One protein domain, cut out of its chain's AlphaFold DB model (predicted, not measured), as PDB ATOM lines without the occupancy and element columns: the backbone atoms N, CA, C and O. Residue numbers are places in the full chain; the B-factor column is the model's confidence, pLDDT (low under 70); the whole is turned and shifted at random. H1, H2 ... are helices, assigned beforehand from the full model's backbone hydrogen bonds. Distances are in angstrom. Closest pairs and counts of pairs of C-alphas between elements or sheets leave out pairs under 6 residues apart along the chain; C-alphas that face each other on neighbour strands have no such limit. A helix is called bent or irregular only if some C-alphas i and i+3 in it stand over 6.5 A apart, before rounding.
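This is residues 12 to 75 of the 352 residues of the protein "CRISPR-associated protein Csy1" of invertebrate metagenome (UniProt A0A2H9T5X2). A short helix, H2, packs crosswise on the long helix H3 and makes a corner with H1, while residues 12 to 21 form an extended lead and residues 46 to 58 loop out to the far end of H3, which runs back toward H2. The 64 printed residues hold three named helices, H1, H2, H3 in order, and no named strand: all helix. The whole is compact, radius of gyration of the C-alphas 12.1 A, spanning 30 by 28 by 18 A.

H1, residues 22 to 31, begins at C-alpha (-28.517, -49.567, 49.461) and measures 15.5 A; it is only just irregular, C-alphas 23 and 26 being 6.7 A apart. Residues 34 to 35 pair antiparallel with 38 to 39. H2 is residues 40 to 45. H3, residues 59 to 74, measures 22.5 A and ends at C-alpha (-23.289, -30.266, 51.058).

H2 touches H3 about perpendicular, at 88 degrees; their closest C-alphas, Leu 45 and Lys 70, are 5.8 A apart. H1 and H2 only just touch, with 3 pairs of C-alphas within 8 A, and only at the corner by their link, about perpendicular at 84 degrees; the closest C-alphas, Phe 31 and Arg 41, are 4.9 A apart. H1 and H3 are near each other, with 6 pairs of C-alphas within 10 A. In H2 and H3 every O i to N i+4 pair is within hydrogen-bond range; in H1, 4 of 6.

The C-alphas farthest apart, Ala 12 and Lys 58, are 36.8 A apart. The printed part has no cut; the link H2 to H3 is long. Residues 20 to 24 have pLDDT under 70.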
ATOM      1  N   ALA A  12      -8.774 -34.828  61.965       83.69
ATOM      2  CA  ALA A  12      -8.250 -34.031  60.853       83.69
ATOM      3  C   ALA A  12      -9.172 -34.071  59.622       83.69
ATOM      4  O   ALA A  12      -9.260 -33.103  58.873       83.69
ATOM      5  N   SER A  13      -9.874 -35.189  59.425       82.00
ATOM      6  CA  SER A  13     -10.919 -35.324  58.419       82.00
ATOM      7  C   SER A  13     -12.044 -36.225  58.920       82.00
ATOM      8  O   SER A  13     -11.821 -37.269  59.539       82.00
ATOM      9  N   LEU A  14     -13.283 -35.815  58.646       84.25
ATOM     10  CA  LEU A  14     -14.456 -36.647  58.876       84.25
ATOM     11  C   LEU A  14     -14.651 -37.539  57.655       84.25
ATOM     12  O   LEU A  14     -14.892 -37.061  56.547       84.25
ATOM     13  N   LEU A  15     -14.524 -38.850  57.855       85.31
ATOM     14  CA  LEU A  15     -14.826 -39.811  56.803       85.31
ATOM     15  C   LEU A  15     -16.296 -39.698  56.412       85.31
ATOM     16  O   LEU A  15     -17.167 -39.697  57.288       85.31
ATOM     17  N   LEU A  16     -16.538 -39.633  55.102       85.19
ATOM     18  CA  LEU A  16     -17.876 -39.613  54.538       85.19
ATOM     19  C   LEU A  16     -18.587 -40.914  54.908       85.19
ATOM     20  O   LEU A  16     -18.140 -42.008  54.554       85.19
ATOM     21  N   ASP A  17     -19.697 -40.774  55.619       86.00
ATOM     22  CA  ASP A  17     -20.635 -41.856  55.849       86.00
ATOM     23  C   ASP A  17     -21.896 -41.592  55.037       86.00
ATOM     24  O   ASP A  17     -22.317 -40.448  54.875       86.00
ATOM     25  N   ALA A  18     -22.494 -42.658  54.527       82.06
ATOM     26  CA  ALA A  18     -23.715 -42.578  53.747       82.06
ATOM     27  C   ALA A  18     -24.767 -43.481  54.371       82.06
ATOM     28  O   ALA A  18     -24.502 -44.648  54.677       82.06
ATOM     29  N   ASN A  19     -25.960 -42.926  54.550       76.12
ATOM     30  CA  ASN A  19     -27.157 -43.615  54.996       76.12
ATOM     31  C   ASN A  19     -28.245 -43.464  53.918       76.12
ATOM     32  O   ASN A  19     -28.294 -42.471  53.197       76.12
ATOM     33  N   GLY A  20     -29.090 -44.479  53.746       67.50
ATOM     34  CA  GLY A  20     -30.133 -44.460  52.719       67.50
ATOM     35  C   GLY A  20     -30.387 -45.829  52.104       67.50
ATOM     36  O   GLY A  20     -29.931 -46.853  52.612       67.50
ATOM     37  N   ASN A  21     -31.136 -45.846  51.000       63.75
ATOM     38  CA  ASN A  21     -31.360 -47.068  50.237       63.75
ATOM     39  C   ASN A  21     -30.007 -47.620  49.757       63.75
ATOM     40  O   ASN A  21     -29.158 -46.848  49.313       63.75
ATOM     41  N   ALA A  22     -29.798 -48.938  49.810       61.34
ATOM     42  CA  ALA A  22     -28.517 -49.567  49.461       61.34
ATOM     43  C   ALA A  22     -28.024 -49.186  48.047       61.34
ATOM     44  O   ALA A  22     -26.821 -49.153  47.797       61.34
ATOM     45  N   ALA A  23     -28.947 -48.811  47.155       61.94
ATOM     46  CA  ALA A  23     -28.671 -48.277  45.822       61.94
ATOM     47  C   ALA A  23     -27.884 -46.944  45.803       61.94
ATOM     48  O   ALA A  23     -27.320 -46.603  44.770       61.94
ATOM     49  N   ALA A  24     -27.816 -46.202  46.914       67.31
ATOM     50  CA  ALA A  24     -27.060 -44.950  47.035       67.31
ATOM     51  C   ALA A  24     -25.617 -45.149  47.548       67.31
ATOM     52  O   ALA A  24     -24.789 -44.246  47.441       67.31
ATOM     53  N   LEU A  25     -25.273 -46.335  48.067       73.50
ATOM     54  CA  LEU A  25     -23.911 -46.656  48.526       73.50
ATOM     55  C   LEU A  25     -22.838 -46.590  47.414       73.50
ATOM     56  O   LEU A  25     -21.719 -46.153  47.707       73.50
ATOM     57  N   PRO A  26     -23.129 -46.961  46.148       81.88
ATOM     58  CA  PRO A  26     -22.190 -46.765  45.044       81.88
ATOM     59  C   PRO A  26     -21.801 -45.298  44.848       81.88
ATOM     60  O   PRO A  26     -20.642 -45.016  44.564       81.88
ATOM     61  N   LEU A  27     -22.727 -44.358  45.077       84.12
ATOM     62  CA  LEU A  27     -22.461 -42.926  44.935       84.12
ATOM     63  C   LEU A  27     -21.481 -42.423  46.006       84.12
ATOM     64  O   LEU A  27     -20.528 -41.713  45.699       84.12
ATOM     65  N   ALA A  28     -21.651 -42.857  47.254       84.00
ATOM     66  CA  ALA A  28     -20.699 -42.549  48.321       84.00
ATOM     67  C   ALA A  28     -19.305 -43.134  48.043       84.00
ATOM     68  O   ALA A  28     -18.289 -42.516  48.358       84.00
ATOM     69  N   THR A  29     -19.259 -44.313  47.418       84.19
ATOM     70  CA  THR A  29     -18.005 -44.969  47.025       84.19
ATOM     71  C   THR A  29     -17.324 -44.212  45.884       84.19
ATOM     72  O   THR A  29     -16.113 -44.020  45.928       84.19
ATOM     73  N   PHE A  30     -18.094 -43.710  44.913       89.12
ATOM     74  CA  PHE A  30     -17.617 -42.822  43.851       89.12
ATOM     75  C   PHE A  30     -16.991 -41.537  44.415       89.12
ATOM     76  O   PHE A  30     -15.894 -41.155  44.017       89.12
ATOM     77  N   PHE A  31     -17.623 -40.912  45.408       89.31
ATOM     78  CA  PHE A  31     -17.083 -39.720  46.072       89.31
ATOM     79  C   PHE A  31     -15.795 -39.965  46.879       89.31
ATOM     80  O   PHE A  31     -15.020 -39.030  47.091       89.31
ATOM     81  N   ASP A  32     -15.547 -41.202  47.320       87.44
ATOM     82  CA  ASP A  32     -14.370 -41.586  48.118       87.44
ATOM     83  C   ASP A  32     -13.162 -42.022  47.258       87.44
ATOM     84  O   ASP A  32     -12.109 -42.385  47.803       87.44
ATOM     85  N   VAL A  33     -13.287 -41.969  45.922       90.44
ATOM     86  CA  VAL A  33     -12.205 -42.269  44.969       90.44
ATOM     87  C   VAL A  33     -11.039 -41.302  45.162       90.44
ATOM     88  O   VAL A  33     -11.221 -40.096  45.333       90.44
ATOM     89  N   ASP A  34      -9.830 -41.857  45.139       90.12
ATOM     90  CA  ASP A  34      -8.583 -41.104  45.203       90.12
ATOM     91  C   ASP A  34      -8.123 -40.700  43.796       90.12
ATOM     92  O   ASP A  34      -8.001 -41.542  42.904       90.12
ATOM     93  N   VAL A  35      -7.870 -39.408  43.601       87.38
ATOM     94  CA  VAL A  35      -7.302 -38.845  42.378       87.38
ATOM     95  C   VAL A  35      -6.016 -38.115  42.757       87.38
ATOM     96  O   VAL A  35      -6.041 -36.966  43.197       87.38
ATOM     97  N   ARG A  36      -4.874 -38.789  42.570       86.19
ATOM     98  CA  ARG A  36      -3.525 -38.257  42.854       86.19
ATOM     99  C   ARG A  36      -3.355 -37.755  44.301       86.19
ATOM    100  O   ARG A  36      -2.720 -36.729  44.526       86.19
ATOM    101  N   GLY A  37      -3.907 -38.479  45.272       84.19
ATOM    102  CA  GLY A  37      -3.813 -38.173  46.700       84.19
ATOM    103  C   GLY A  37      -4.885 -37.216  47.226       84.19
ATOM    104  O   GLY A  37      -4.851 -36.868  48.404       84.19
ATOM    105  N   VAL A  38      -5.835 -36.789  46.387       87.69
ATOM    106  CA  VAL A  38      -6.981 -35.956  46.783       87.69
ATOM    107  C   VAL A  38      -8.270 -36.733  46.546       87.69
ATOM    108  O   VAL A  38      -8.409 -37.424  45.534       87.69
ATOM    109  N   LYS A  39      -9.238 -36.638  47.464       89.38
ATOM    110  CA  LYS A  39     -10.531 -37.303  47.273       89.38
ATOM    111  C   LYS A  39     -11.372 -36.559  46.244       89.38
ATOM    112  O   LYS A  39     -11.432 -35.331  46.249       89.38
ATOM    113  N   LEU A  40     -12.089 -37.306  45.403       90.44
ATOM    114  CA  LEU A  40     -12.963 -36.729  44.381       90.44
ATOM    115  C   LEU A  40     -13.998 -35.767  44.987       90.44
ATOM    116  O   LEU A  40     -14.235 -34.698  44.433       90.44
ATOM    117  N   ARG A  41     -14.560 -36.096  46.157       88.88
ATOM    118  CA  ARG A  41     -15.475 -35.201  46.886       88.88
ATOM    119  C   ARG A  41     -14.871 -33.831  47.201       88.88
ATOM    120  O   ARG A  41     -15.572 -32.833  47.092       88.88
ATOM    121  N   ASP A  42     -13.586 -33.774  47.545       88.81
ATOM    122  CA  ASP A  42     -12.918 -32.524  47.918       88.81
ATOM    123  C   ASP A  42     -12.724 -31.648  46.669       88.81
ATOM    124  O   ASP A  42     -12.904 -30.429  46.710       88.81
ATOM    125  N   LEU A  43     -12.446 -32.276  45.519       90.62
ATOM    126  CA  LEU A  43     -12.394 -31.601  44.218       90.62
ATOM    127  C   LEU A  43     -13.770 -31.071  43.790       90.62
ATOM    128  O   LEU A  43     -13.855 -29.971  43.248       90.62
ATOM    129  N   ILE A  44     -14.840 -31.837  44.035       90.75
ATOM    130  CA  ILE A  44     -16.219 -31.432  43.718       90.75
ATOM    131  C   ILE A  44     -16.645 -30.250  44.597       90.75
ATOM    132  O   ILE A  44     -17.154 -29.258  44.080       90.75
ATOM    133  N   LEU A  45     -16.398 -30.321  45.909       88.81
ATOM    134  CA  LEU A  45     -16.734 -29.250  46.855       88.81
ATOM    135  C   LEU A  45     -15.967 -27.951  46.560       88.81
ATOM    136  O   LEU A  45     -16.536 -26.866  46.667       88.81
ATOM    137  N   SER A  46     -14.702 -28.061  46.142       89.06
ATOM    138  CA  SER A  46     -13.861 -26.917  45.749       89.06
ATOM    139  C   SER A  46     -14.096 -26.409  44.322       89.06
ATOM    140  O   SER A  46     -13.434 -25.458  43.911       89.06
ATOM    141  N   GLU A  47     -15.017 -27.020  43.565       86.81
ATOM    142  CA  GLU A  47     -15.290 -26.699  42.156       86.81
ATOM    143  C   GLU A  47     -14.014 -26.650  41.297       86.81
ATOM    144  O   GLU A  47     -13.775 -25.729  40.510       86.81
ATOM    145  N   HIS A  48     -13.148 -27.653  41.466       88.75
ATOM    146  CA  HIS A  48     -11.846 -27.658  40.815       88.75
ATOM    147  C   HIS A  48     -11.979 -27.603  39.282       88.75
ATOM    148  O   HIS A  48     -12.689 -28.401  38.670       88.75
ATOM    149  N   LYS A  49     -11.231 -26.697  38.630       86.62
ATOM    150  CA  LYS A  49     -11.342 -26.420  37.180       86.62
ATOM    151  C   LYS A  49     -11.192 -27.665  36.300       86.62
ATOM    152  O   LYS A  49     -11.818 -27.747  35.249       86.62
ATOM    153  N   SER A  50     -10.384 -28.630  36.739       86.50
ATOM    154  CA  SER A  50     -10.158 -29.896  36.028       86.50
ATOM    155  C   SER A  50     -11.371 -30.828  35.980       86.50
ATOM    156  O   SER A  50     -11.298 -31.823  35.273       86.50
ATOM    157  N   LEU A  51     -12.455 -30.548  36.712       85.56
ATOM    158  CA  LEU A  51     -13.689 -31.342  36.667       85.56
ATOM    159  C   LEU A  51     -14.623 -30.953  35.511       85.56
ATOM    160  O   LEU A  51     -15.558 -31.694  35.204       85.56
ATOM    161  N   LYS A  52     -14.380 -29.818  34.842       83.81
ATOM    162  CA  LYS A  52     -15.206 -29.378  33.711       83.81
ATOM    163  C   LYS A  52     -15.135 -30.384  32.564       83.81
ATOM    164  O   LYS A  52     -14.049 -30.701  32.088       83.81
ATOM    165  N   GLY A  53     -16.294 -30.866  32.115       85.00
ATOM    166  CA  GLY A  53     -16.382 -31.849  31.030       85.00
ATOM    167  C   GLY A  53     -16.023 -33.284  31.436       85.00
ATOM    168  O   GLY A  53     -16.036 -34.159  30.583       85.00
ATOM    169  N   VAL A  54     -15.748 -33.561  32.718       89.31
ATOM    170  CA  VAL A  54     -15.359 -34.912  33.172       89.31
ATOM    171  C   VAL A  54     -16.561 -35.840  33.340       89.31
ATOM    172  O   VAL A  54     -16.455 -37.036  33.089       89.31
ATOM    173  N   PHE A  55     -17.711 -35.313  33.769       88.31
ATOM    174  CA  PHE A  55     -18.870 -36.144  34.108       88.31
ATOM    175  C   PHE A  55     -19.755 -36.512  32.906       88.31
ATOM    176  O   PHE A  55     -20.569 -37.426  33.018       88.31
ATOM    177  N   ALA A  56     -19.625 -35.808  31.778       90.88
ATOM    178  CA  ALA A  56     -20.343 -36.081  30.534       90.88
ATOM    179  C   ALA A  56     -19.667 -35.383  29.339       90.88
ATOM    180  O   ALA A  56     -19.104 -34.300  29.506       90.88
ATOM    181  N   ASP A  57     -19.824 -35.950  28.137       89.69
ATOM    182  CA  ASP A  57     -19.272 -35.404  26.883       89.69
ATOM    183  C   ASP A  57     -19.859 -34.030  26.520       89.69
ATOM    184  O   ASP A  57     -19.193 -33.173  25.939       89.69
ATOM    185  N   LYS A  58     -21.132 -33.799  26.867       92.00
ATOM    186  CA  LYS A  58     -21.795 -32.503  26.689       92.00
ATOM    187  C   LYS A  58     -21.515 -31.614  27.898       92.00
ATOM    188  O   LYS A  58     -21.909 -31.957  29.012       92.00
ATOM    189  N   ALA A  59     -20.918 -30.446  27.660       88.31
ATOM    190  CA  ALA A  59     -20.527 -29.500  28.709       88.31
ATOM    191  C   ALA A  59     -21.687 -29.129  29.653       88.31
ATOM    192  O   ALA A  59     -21.538 -29.213  30.866       88.31
ATOM    193  N   GLU A  60     -22.865 -28.825  29.103       89.75
ATOM    194  CA  GLU A  60     -24.058 -28.470  29.887       89.75
ATOM    195  C   GLU A  60     -24.506 -29.594  30.835       89.75
ATOM    196  O   GLU A  60     -24.876 -29.346  31.983       89.75
ATOM    197  N   VAL A  61     -24.438 -30.847  30.372       91.69
ATOM    198  CA  VAL A  61     -24.808 -32.029  31.167       91.69
ATOM    199  C   VAL A  61     -23.769 -32.278  32.259       91.69
ATOM    200  O   VAL A  61     -24.122 -32.586  33.396       91.69
ATOM    201  N   SER A  62     -22.490 -32.096  31.932       90.69
ATOM    202  CA  SER A  62     -21.382 -32.232  32.879       90.69
ATOM    203  C   SER A  62     -21.485 -31.211  34.017       90.69
ATOM    204  O   SER A  62     -21.367 -31.569  35.190       90.69
ATOM    205  N   ASP A  63     -21.807 -29.958  33.685       89.12
ATOM    206  CA  ASP A  63     -22.026 -28.891  34.664       89.12
ATOM    207  C   ASP A  63     -23.256 -29.167  35.542       89.12
ATOM    208  O   ASP A  63     -23.217 -28.943  36.757       89.12
ATOM    209  N   ALA A  64     -24.338 -29.698  34.961       91.50
ATOM    210  CA  ALA A  64     -25.521 -30.106  35.715       91.50
ATOM    211  C   ALA A  64     -25.206 -31.232  36.719       91.50
ATOM    212  O   ALA A  64     -25.603 -31.143  37.884       91.50
ATOM    213  N   TYR A  65     -24.443 -32.250  36.311       91.75
ATOM    214  CA  TYR A  65     -23.994 -33.320  37.208       91.75
ATOM    215  C   TYR A  65     -23.069 -32.808  38.308       91.75
ATOM    216  O   TYR A  65     -23.271 -33.151  39.471       91.75
ATOM    217  N   SER A  66     -22.110 -31.937  37.983       90.00
ATOM    218  CA  SER A  66     -21.215 -31.348  38.984       90.00
ATOM    219  C   SER A  66     -21.994 -30.593  40.067       90.00
ATOM    220  O   SER A  66     -21.706 -30.753  41.255       90.00
ATOM    221  N   LYS A  67     -23.014 -29.813  39.680       89.69
ATOM    222  CA  LYS A  67     -23.897 -29.110  40.626       89.69
ATOM    223  C   LYS A  67     -24.702 -30.080  41.488       89.69
ATOM    224  O   LYS A  67     -24.746 -29.909  42.703       89.69
ATOM    225  N   ALA A  68     -25.286 -31.114  40.884       89.69
ATOM    226  CA  ALA A  68     -26.055 -32.122  41.612       89.69
ATOM    227  C   ALA A  68     -25.187 -32.899  42.620       89.69
ATOM    228  O   ALA A  68     -25.602 -33.118  43.757       89.69
ATOM    229  N   PHE A  69     -23.960 -33.273  42.243       90.38
ATOM    230  CA  PHE A  69     -23.022 -33.944  43.144       90.38
ATOM    231  C   PHE A  69     -22.580 -33.048  44.296       90.38
ATOM    232  O   PHE A  69     -22.540 -33.507  45.436       90.38
ATOM    233  N   LYS A  70     -22.296 -31.770  44.023       89.75
ATOM    234  CA  LYS A  70     -21.979 -30.796  45.068       89.75
ATOM    235  C   LYS A  70     -23.143 -30.637  46.049       89.75
ATOM    236  O   LYS A  70     -22.936 -30.777  47.249       89.75
ATOM    237  N   GLN A  71     -24.363 -30.465  45.544       87.44
ATOM    238  CA  GLN A  71     -25.562 -30.358  46.378       87.44
ATOM    239  C   GLN A  71     -25.778 -31.607  47.251       87.44
ATOM    240  O   GLN A  71     -26.121 -31.492  48.427       87.44
ATOM    241  N   ALA A  72     -25.536 -32.803  46.702       85.75
ATOM    242  CA  ALA A  72     -25.628 -34.053  47.453       85.75
ATOM    243  C   ALA A  72     -24.586 -34.152  48.585       85.75
ATOM    244  O   ALA A  72     -24.885 -34.719  49.634       85.75
ATOM    245  N   LEU A  73     -23.380 -33.607  48.388       85.44
ATOM    246  CA  LEU A  73     -22.303 -33.598  49.387       85.44
ATOM    247  C   LEU A  73     -22.498 -32.527  50.469       85.44
ATOM    248  O   LEU A  73     -22.179 -32.778  51.629       85.44
ATOM    249  N   GLU A  74     -23.015 -31.352  50.107       84.00
ATOM    250  CA  GLU A  74     -23.289 -30.266  51.058       84.00
ATOM    251  C   GLU A  74     -24.462 -30.595  51.987       84.00
ATOM    252  O   GLU A  74     -24.514 -30.106  53.115       84.00
ATOM    253  N   GLY A  75     -25.390 -31.450  51.538       72.62
ATOM    254  CA  GLY A  75     -26.462 -31.971  52.384       72.62
ATOM    255  C   GLY A  75     -27.370 -30.876  52.949       72.62
ATOM    256  O   GLY A  75     -27.851 -31.009  54.075       72.62
TER     257      GLY A  75